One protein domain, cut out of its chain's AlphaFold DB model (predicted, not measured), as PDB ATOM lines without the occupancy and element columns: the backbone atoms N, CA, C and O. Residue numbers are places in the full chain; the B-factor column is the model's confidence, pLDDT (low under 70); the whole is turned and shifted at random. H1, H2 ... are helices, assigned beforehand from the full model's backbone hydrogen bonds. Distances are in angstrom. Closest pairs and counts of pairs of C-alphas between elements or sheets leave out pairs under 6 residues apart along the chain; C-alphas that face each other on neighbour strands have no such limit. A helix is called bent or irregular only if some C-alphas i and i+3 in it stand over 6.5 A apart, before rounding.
ATOM      1  N   ASN A  17       3.746  35.055  -6.579       86.06
ATOM      2  CA  ASN A  17       3.855  36.470  -6.915       86.06
ATOM      3  C   ASN A  17       2.953  36.844  -8.101       86.06
ATOM      4  O   ASN A  17       2.275  37.863  -8.049       86.06
ATOM      5  N   SER A  18       2.870  35.989  -9.128       86.94
ATOM      6  CA  SER A  18       1.966  36.235 -10.259       86.94
ATOM      7  C   SER A  18       0.489  36.127  -9.874       86.94
ATOM      8  O   SER A  18      -0.331  36.859 -10.414       86.94
ATOM      9  N   ARG A  19       0.131  35.251  -8.923       88.81
ATOM     10  CA  ARG A  19      -1.243  35.186  -8.389       88.81
ATOM     11  C   ARG A  19      -1.612  36.456  -7.624       88.81
ATOM     12  O   ARG A  19      -2.637  37.052  -7.922       88.81
ATOM     13  N   ARG A  20      -0.731  36.920  -6.730       88.75
ATOM     14  CA  ARG A  20      -0.917  38.191  -6.007       88.75
ATOM     15  C   ARG A  20      -1.017  39.393  -6.940       88.75
ATOM     16  O   ARG A  20      -1.763  40.324  -6.664       88.75
ATOM     17  N   PHE A  21      -0.277  39.377  -8.046       88.00
ATOM     18  CA  PHE A  21      -0.406  40.398  -9.081       88.00
ATOM     19  C   PHE A  21      -1.821  40.414  -9.679       88.00
ATOM     20  O   PHE A  21      -2.411  41.483  -9.791       88.00
ATOM     21  N   GLY A  22      -2.387  39.245 -10.001       89.25
ATOM     22  CA  GLY A  22      -3.770  39.137 -10.477       89.25
ATOM     23  C   GLY A  22      -4.795  39.622  -9.449       89.25
ATOM     24  O   GLY A  22      -5.656  40.424  -9.784       89.25
ATOM     25  N   GLU A  23      -4.636  39.232  -8.181       90.31
ATOM     26  CA  GLU A  23      -5.489  39.701  -7.077       90.31
ATOM     27  C   GLU A  23      -5.454  41.232  -6.935       90.31
ATOM     28  O   GLU A  23      -6.490  41.874  -6.753       90.31
ATOM     29  N   MET A  24      -4.268  41.839  -7.061       87.94
ATOM     30  CA  MET A  24      -4.119  43.294  -7.081       87.94
ATOM     31  C   MET A  24      -4.864  43.913  -8.270       87.94
ATOM     32  O   MET A  24      -5.564  44.907  -8.091       87.94
ATOM     33  N   CYS A  25      -4.745  43.336  -9.468       87.62
ATOM     34  CA  CYS A  25      -5.467  43.810 -10.649       87.62
ATOM     35  C   CYS A  25      -6.990  43.730 -10.472       87.62
ATOM     36  O   CYS A  25      -7.680  44.695 -10.802       87.62
ATOM     37  N   ASP A  26      -7.503  42.641  -9.896       90.12
ATOM     38  CA  ASP A  26      -8.930  42.463  -9.607       90.12
ATOM     39  C   ASP A  26      -9.431  43.493  -8.583       90.12
ATOM     40  O   ASP A  26     -10.501  44.084  -8.752       90.12
ATOM     41  N   ALA A  27      -8.643  43.778  -7.543       89.00
ATOM     42  CA  ALA A  27      -8.965  44.823  -6.574       89.00
ATOM     43  C   ALA A  27      -8.981  46.216  -7.227       89.00
ATOM     44  O   ALA A  27      -9.907  47.001  -7.007       89.00
ATOM     45  N   CYS A  28      -7.995  46.516  -8.080       85.69
ATOM     46  CA  CYS A  28      -7.953  47.757  -8.853       85.69
ATOM     47  C   CYS A  28      -9.169  47.896  -9.780       85.69
ATOM     48  O   CYS A  28      -9.752  48.978  -9.864       85.69
ATOM     49  N   TRP A  29      -9.586  46.801 -10.423       84.81
ATOM     50  CA  TRP A  29     -10.788  46.753 -11.250       84.81
ATOM     51  C   TRP A  29     -12.042  47.118 -10.459       84.81
ATOM     52  O   TRP A  29     -12.797  48.008 -10.855       84.81
ATOM     53  N   GLN A  30     -12.250  46.452  -9.321       88.50
ATOM     54  CA  GLN A  30     -13.412  46.666  -8.460       88.50
ATOM     55  C   GLN A  30     -13.463  48.098  -7.920       88.50
ATOM     56  O   GLN A  30     -14.524  48.721  -7.909       88.50
ATOM     57  N   ALA A  31     -12.311  48.643  -7.527       88.12
ATOM     58  CA  ALA A  31     -12.197  49.997  -7.000       88.12
ATOM     59  C   ALA A  31     -12.142  51.089  -8.087       88.12
ATOM     60  O   ALA A  31     -12.144  52.271  -7.752       88.12
ATOM     61  N   ARG A  32     -12.107  50.723  -9.380       83.19
ATOM     62  CA  ARG A  32     -11.921  51.644 -10.519       83.19
ATOM     63  C   ARG A  32     -10.688  52.544 -10.374       83.19
ATOM     64  O   ARG A  32     -10.725  53.726 -10.715       83.19
ATOM     65  N   VAL A  33      -9.592  51.974  -9.884       82.75
ATOM     66  CA  VAL A  33      -8.299  52.656  -9.727       82.75
ATOM     67  C   VAL A  33      -7.244  52.032 -10.634       82.75
ATOM     68  O   VAL A  33      -7.359  50.881 -11.050       82.75
ATOM     69  N   VAL A  34      -6.188  52.789 -10.927       80.75
ATOM     70  CA  VAL A  34      -5.033  52.290 -11.683       80.75
ATOM     71  C   VAL A  34      -3.956  51.821 -10.707       80.75
ATOM     72  O   VAL A  34      -3.500  52.592  -9.865       80.75
ATOM     73  N   GLY A  35      -3.542  50.559 -10.830       76.94
ATOM     74  CA  GLY A  35      -2.412  50.002 -10.087       76.94
ATOM     75  C   GLY A  35      -1.096  50.231 -10.829       76.94
ATOM     76  O   GLY A  35      -0.977  49.878 -12.000       76.94
ATOM     77  N   LEU A  36      -0.092  50.788 -10.146       81.44
ATOM     78  CA  LEU A  36       1.250  50.983 -10.699       81.44
ATOM     79  C   LEU A  36       2.230  49.978 -10.082       81.44
ATOM     80  O   LEU A  36       2.544  50.045  -8.896       81.44
ATOM     81  N   GLY A  37       2.735  49.053 -10.899       74.44
ATOM     82  CA  GLY A  37       3.766  48.103 -10.486       74.44
ATOM     83  C   GLY A  37       5.168  48.616 -10.811       74.44
ATOM     84  O   GLY A  37       5.532  48.682 -11.981       74.44
ATOM     85  N   TYR A  38       5.985  48.909  -9.797       79.12
ATOM     86  CA  TYR A  38       7.379  49.342  -9.967       79.12
ATOM     87  C   TYR A  38       8.387  48.291  -9.467       79.12
ATOM     88  O   TYR A  38       8.032  47.261  -8.889       79.12
ATOM     89  N   GLY A  39       9.671  48.493  -9.764       80.50
ATOM     90  CA  GLY A  39      10.788  47.702  -9.231       80.50
ATOM     91  C   GLY A  39      11.758  47.209 -10.309       80.50
ATOM     92  O   GLY A  39      11.512  47.449 -11.488       80.50
ATOM     93  N   PRO A  40      12.806  46.460  -9.924       84.62
ATOM     94  CA  PRO A  40      13.913  46.114 -10.812       84.62
ATOM     95  C   PRO A  40      13.483  45.403 -12.108       84.62
ATOM     96  O   PRO A  40      12.481  44.665 -12.100       84.62
ATOM     97  N   PRO A  41      14.232  45.586 -13.212       83.31
ATOM     98  CA  PRO A  41      14.011  44.845 -14.452       83.31
ATOM     99  C   PRO A  41      14.152  43.332 -14.219       83.31
ATOM    100  O   PRO A  41      14.848  42.892 -13.308       83.31
ATOM    101  N   GLY A  42      13.450  42.521 -15.017       81.38
ATOM    102  CA  GLY A  42      13.494  41.053 -14.908       81.38
ATOM    103  C   GLY A  42      12.628  40.439 -13.797       81.38
ATOM    104  O   GLY A  42      12.567  39.225 -13.668       81.38
ATOM    105  N   THR A  43      11.881  41.241 -13.031       82.75
ATOM    106  CA  THR A  43      10.985  40.758 -11.951       82.75
ATOM    107  C   THR A  43       9.651  40.168 -12.438       82.75
ATOM    108  O   THR A  43       8.791  39.827 -11.629       82.75
ATOM    109  N   GLY A  44       9.446  40.061 -13.755       81.88
ATOM    110  CA  GLY A  44       8.262  39.416 -14.332       81.88
ATOM    111  C   GLY A  44       6.973  40.247 -14.305       81.88
ATOM    112  O   GLY A  44       5.899  39.681 -14.494       81.88
ATOM    113  N   LYS A  45       7.051  41.573 -14.104       87.00
ATOM    114  CA  LYS A  45       5.887  42.487 -14.154       87.00
ATOM    115  C   LYS A  45       5.155  42.413 -15.495       87.00
ATOM    116  O   LYS A  45       3.957  42.158 -15.537       87.00
ATOM    117  N   THR A  46       5.904  42.574 -16.583       86.31
ATOM    118  CA  THR A  46       5.368  42.574 -17.948       86.31
ATOM    119  C   THR A  46       4.733  41.234 -18.312       86.31
ATOM    120  O   THR A  46       3.630  41.207 -18.847       86.31
ATOM    121  N   GLU A  47       5.386  40.120 -17.981       86.88
ATOM    122  CA  GLU A  47       4.842  38.786 -18.261       86.88
ATOM    123  C   GLU A  47       3.619  38.463 -17.395       86.88
ATOM    124  O   GLU A  47       2.647  37.905 -17.898       86.88
ATOM    125  N   SER A  48       3.599  38.893 -16.127       86.56
ATOM    126  CA  SER A  48       2.415  38.746 -15.266       86.56
ATOM    127  C   SER A  48       1.222  39.545 -15.802       86.56
ATOM    128  O   SER A  48       0.109  39.026 -15.833       86.56
ATOM    129  N   ALA A  49       1.453  40.769 -16.293       86.69
ATOM    130  CA  ALA A  49       0.418  41.597 -16.914       86.69
ATOM    131  C   ALA A  49      -0.130  40.971 -18.203       86.69
ATOM    132  O   ALA A  49      -1.346  40.877 -18.374       86.69
ATOM    133  N   LYS A  50       0.754  40.485 -19.085       86.69
ATOM    134  CA  LYS A  50       0.351  39.782 -20.313       86.69
ATOM    135  C   LYS A  50      -0.474  38.540 -20.007       86.69
ATOM    136  O   LYS A  50      -1.473  38.308 -20.682       86.69
ATOM    137  N   GLN A  51      -0.065  37.757 -19.009       87.31
ATOM    138  CA  GLN A  51      -0.780  36.545 -18.632       87.31
ATOM    139  C   GLN A  51      -2.152  36.858 -18.031       87.31
ATOM    140  O   GLN A  51      -3.132  36.235 -18.429       87.31
ATOM    141  N   TYR A  52      -2.235  37.832 -17.118       87.38
ATOM    142  CA  TYR A  52      -3.502  38.259 -16.516       87.38
ATOM    143  C   TYR A  52      -4.490  38.773 -17.573       87.38
ATOM    144  O   TYR A  52      -5.635  38.337 -17.610       87.38
ATOM    145  N   ALA A  53      -4.032  39.630 -18.489       85.81
ATOM    146  CA  ALA A  53      -4.861  40.182 -19.561       85.81
ATOM    147  C   ALA A  53      -5.121  39.200 -20.721       85.81
ATOM    148  O   ALA A  53      -5.742  39.582 -21.711       85.81
ATOM    149  N   GLN A  54      -4.584  37.973 -20.654       85.62
ATOM    150  CA  GLN A  54      -4.561  37.020 -21.768       85.62
ATOM    151  C   GLN A  54      -4.111  37.677 -23.084       85.62
ATOM    152  O   GLN A  54      -4.646  37.418 -24.163       85.62
ATOM    153  N   TRP A  55      -3.109  38.553 -22.994       82.19
ATOM    154  CA  TRP A  55      -2.713  39.472 -24.058       82.19
ATOM    155  C   TRP A  55      -2.392  38.758 -25.371       82.19
ATOM    156  O   TRP A  55      -2.753  39.240 -26.437       82.19
ATOM    157  N   ASN A  56      -1.767  37.581 -25.311       83.25
ATOM    158  CA  ASN A  56      -1.434  36.805 -26.508       83.25
ATOM    159  C   ASN A  56      -2.674  36.345 -27.294       83.25
ATOM    160  O   ASN A  56      -2.575  36.164 -28.504       83.25
ATOM    161  N   LEU A  57      -3.825  36.188 -26.631       83.62
ATOM    162  CA  LEU A  57      -5.094  35.854 -27.279       83.62
ATOM    163  C   LEU A  57      -5.764  37.090 -27.883       83.62
ATOM    164  O   LEU A  57      -6.344  37.000 -28.958       83.62
ATOM    165  N   PHE A  58      -5.672  38.245 -27.220       79.06
ATOM    166  CA  PHE A  58      -6.347  39.473 -27.657       79.06
ATOM    167  C   PHE A  58      -5.551  40.302 -28.666       79.06
ATOM    168  O   PHE A  58      -6.145  40.933 -29.536       79.06
ATOM    169  N   LYS A  59      -4.216  40.287 -28.584       82.19
ATOM    170  CA  LYS A  59      -3.317  41.088 -29.428       82.19
ATOM    171  C   LYS A  59      -3.637  41.018 -30.929       82.19
ATOM    172  O   LYS A  59      -3.609  42.076 -31.549       82.19
ATOM    173  N   PRO A  60      -3.948  39.853 -31.530       85.56
ATOM    174  CA  PRO A  60      -4.248  39.769 -32.963       85.56
ATOM    175  C   PRO A  60      -5.531  40.495 -33.387       85.56
ATOM    176  O   PRO A  60      -5.681  40.815 -34.560       85.56
ATOM    177  N   TYR A  61      -6.457  40.730 -32.456       83.12
ATOM    178  CA  TYR A  61      -7.747  41.371 -32.721       83.12
ATOM    179  C   TYR A  61      -7.743  42.869 -32.412       83.12
ATOM    180  O   TYR A  61      -8.734  43.551 -32.675       83.12
ATOM    181  N   LEU A  62      -6.667  43.382 -31.813       79.44
ATOM    182  CA  LEU A  62      -6.556  44.800 -31.505       79.44
ATOM    183  C   LEU A  62      -6.226  45.583 -32.782       79.44
ATOM    184  O   LEU A  62      -5.341  45.166 -33.534       79.44
ATOM    185  N   PRO A  63      -6.905  46.718 -33.020       80.12
ATOM    186  CA  PRO A  63      -6.557  47.603 -34.119       80.12
ATOM    187  C   PRO A  63      -5.168  48.204 -33.885       80.12
ATOM    188  O   PRO A  63      -4.637  48.184 -32.767       80.12
ATOM    189  N   GLU A  64      -4.571  48.769 -34.933       79.50
ATOM    190  CA  GLU A  64      -3.290  49.448 -34.780       79.50
ATOM    191  C   GLU A  64      -3.387  50.580 -33.746       79.50
ATOM    192  O   GLU A  64      -4.427  51.218 -33.560       79.50
ATOM    193  N   TRP A  65      -2.274  50.843 -33.058       68.62
ATOM    194  CA  TRP A  65      -2.217  51.785 -31.934       68.62
ATOM    195  C   TRP A  65      -2.799  53.171 -32.272       68.62
ATOM    196  O   TRP A  65      -3.386  53.817 -31.404       68.62
ATOM    197  N   GLY A  66      -2.673  53.624 -33.526       70.81
ATOM    198  CA  GLY A  66      -3.253  54.884 -34.002       70.81
ATOM    199  C   GLY A  66      -4.783  54.914 -33.920       70.81
ATOM    200  O   GLY A  66      -5.353  55.851 -33.359       70.81
ATOM    201  N   GLU A  67      -5.444  53.857 -34.387       70.50
ATOM    202  CA  GLU A  67      -6.905  53.727 -34.376       70.50
ATOM    203  C   GLU A  67      -7.445  53.503 -32.957       70.50
ATOM    204  O   GLU A  67      -8.470  54.074 -32.571       70.50
ATOM    205  N   MET A  68      -6.717  52.737 -32.135       66.81
ATOM    206  CA  MET A  68      -7.053  52.545 -30.723       66.81
ATOM    207  C   MET A  68      -7.041  53.875 -29.958       66.81
ATOM    208  O   MET A  68      -7.952  54.144 -29.172       66.81
ATOM    209  N   ARG A  69      -6.047  54.742 -30.210       64.12
ATOM    210  CA  ARG A  69      -5.952  56.069 -29.576       64.12
ATOM    211  C   ARG A  69      -7.158  56.931 -29.905       64.12
ATOM    212  O   ARG A  69      -7.702  57.573 -29.007       64.12
ATOM    213  N   GLU A  70      -7.604  56.926 -31.156       63.41
ATOM    214  CA  GLU A  70      -8.805  57.658 -31.543       63.41
ATOM    215  C   GLU A  70     -10.072  57.079 -30.909       63.41
ATOM    216  O   GLU A  70     -10.921  57.848 -30.463       63.41
ATOM    217  N   ALA A  71     -10.197  55.753 -30.815       62.16
ATOM    218  CA  ALA A  71     -11.341  55.091 -30.185       62.16
ATOM    219  C   ALA A  71     -11.431  55.361 -28.669       62.16
ATOM    220  O   ALA A  71     -12.522  55.607 -28.143       62.16
ATOM    221  N   VAL A  72     -10.286  55.370 -27.977       63.41
ATOM    222  CA  VAL A  72     -10.173  55.764 -26.562       63.41
ATOM    223  C   VAL A  72     -10.516  57.248 -26.397       63.41
ATOM    224  O   VAL A  72     -11.330  57.598 -25.544       63.41
ATOM    225  N   THR A  73      -9.968  58.116 -27.253       58.34
ATOM    226  CA  THR A  73     -10.197  59.573 -27.197       58.34
ATOM    227  C   THR A  73     -11.650  59.945 -27.514       58.34
ATOM    228  O   THR A  73     -12.198  60.857 -26.903       58.34
ATOM    229  N   ARG A  74     -12.315  59.210 -28.418       56.22
ATOM    230  CA  ARG A  74     -13.739  59.387 -28.764       56.22
ATOM    231  C   ARG A  74     -14.714  58.750 -27.761       56.22
ATOM    232  O   ARG A  74     -15.919  58.793 -27.990       56.22
ATOM    233  N   GLY A  75     -14.234  58.183 -26.652       51.16
ATOM    234  CA  GLY A  75     -15.095  57.739 -25.552       51.16
ATOM    235  C   GLY A  75     -15.880  56.448 -25.818       51.16
ATOM    236  O   GLY A  75     -17.005  56.315 -25.344       51.16
TER     237      GLY A  75
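Overview. This is residues 17 to 75 of the 87 residues of a protein of Ktedonobacteria bacterium brp13 (UniProt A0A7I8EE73). The model is an open U of four helices: H1 makes one arm, H2 and H3 follow each other along the base, and H4 makes the other arm, away from the rest. The long link of residues 32 to 44 folds back from the end of H1 to H2, which packs on the first part of H1, while residues 64 to 70 stick out at the far side. The printed part has 59 residues with four named helices, in the order H1, H2, H3, H4, and no named strand; the class is all helix. The whole is loose, with a radius of gyration of the C-alphas of 13.6 A, and spans 34 by 25 by 21 A.

Along the chain. The printed part begins with H1, residues 17 to 31, the longest helix, 21.0 A from first to last C-alpha; C-alpha 17 is at (3.855, 36.470, -6.915). H2 is residues 45 to 52, 10.6 A long, with C-alpha 45 at (5.887, 42.487, -14.154). H3 is residues 55 to 61 and measures 10.2 A. H3 is irregular, but only just: C-alphas 57 and 60 are 7.0 A apart. H4 is residues 65 to 73, 12.1 A long, and ends with C-alpha 73 at (-10.197, 59.573, -27.197).

Arrangement. H1 touches H2 with residues 18 to 22 alone; the closest C-alphas are those of Ser 18 and Ser 48, 5.6 A apart. H1 and H2 run the same way at a steep tilt of 69 degrees, only just short of about perpendicular. H2 and H3 are close but not clearly touching, the closest C-alphas being those of Lys 50 and Asn 56, 7.1 A apart. They run the same way at a steep tilt of 69 degrees, only just short of about perpendicular. H1 and H3 are apart. H4 is apart from H1, H2 and H3. Each O i to N i+4 pair is within hydrogen-bond range in H1, H2 and H4; in H3 1 of 3 such pairs is, beside 2 of 4 O i to N i+3 pairs.

Size, cuts and confidence. The two C-alphas farthest apart, those of Asn 17 and Arg 74, are 36.2 A from each other. The printed part has no cut. The link from H1 to H2, 13 residues, is long; the links from H2 to H3 and from H3 to H4 are tight. Residues 64 to 70, of which 65 to 70 belong to H4, stand free. The mean pLDDT of the printed part is 80.6; residue 65 and residues 68 to 75 are under 70, and the mean of H4 is 65.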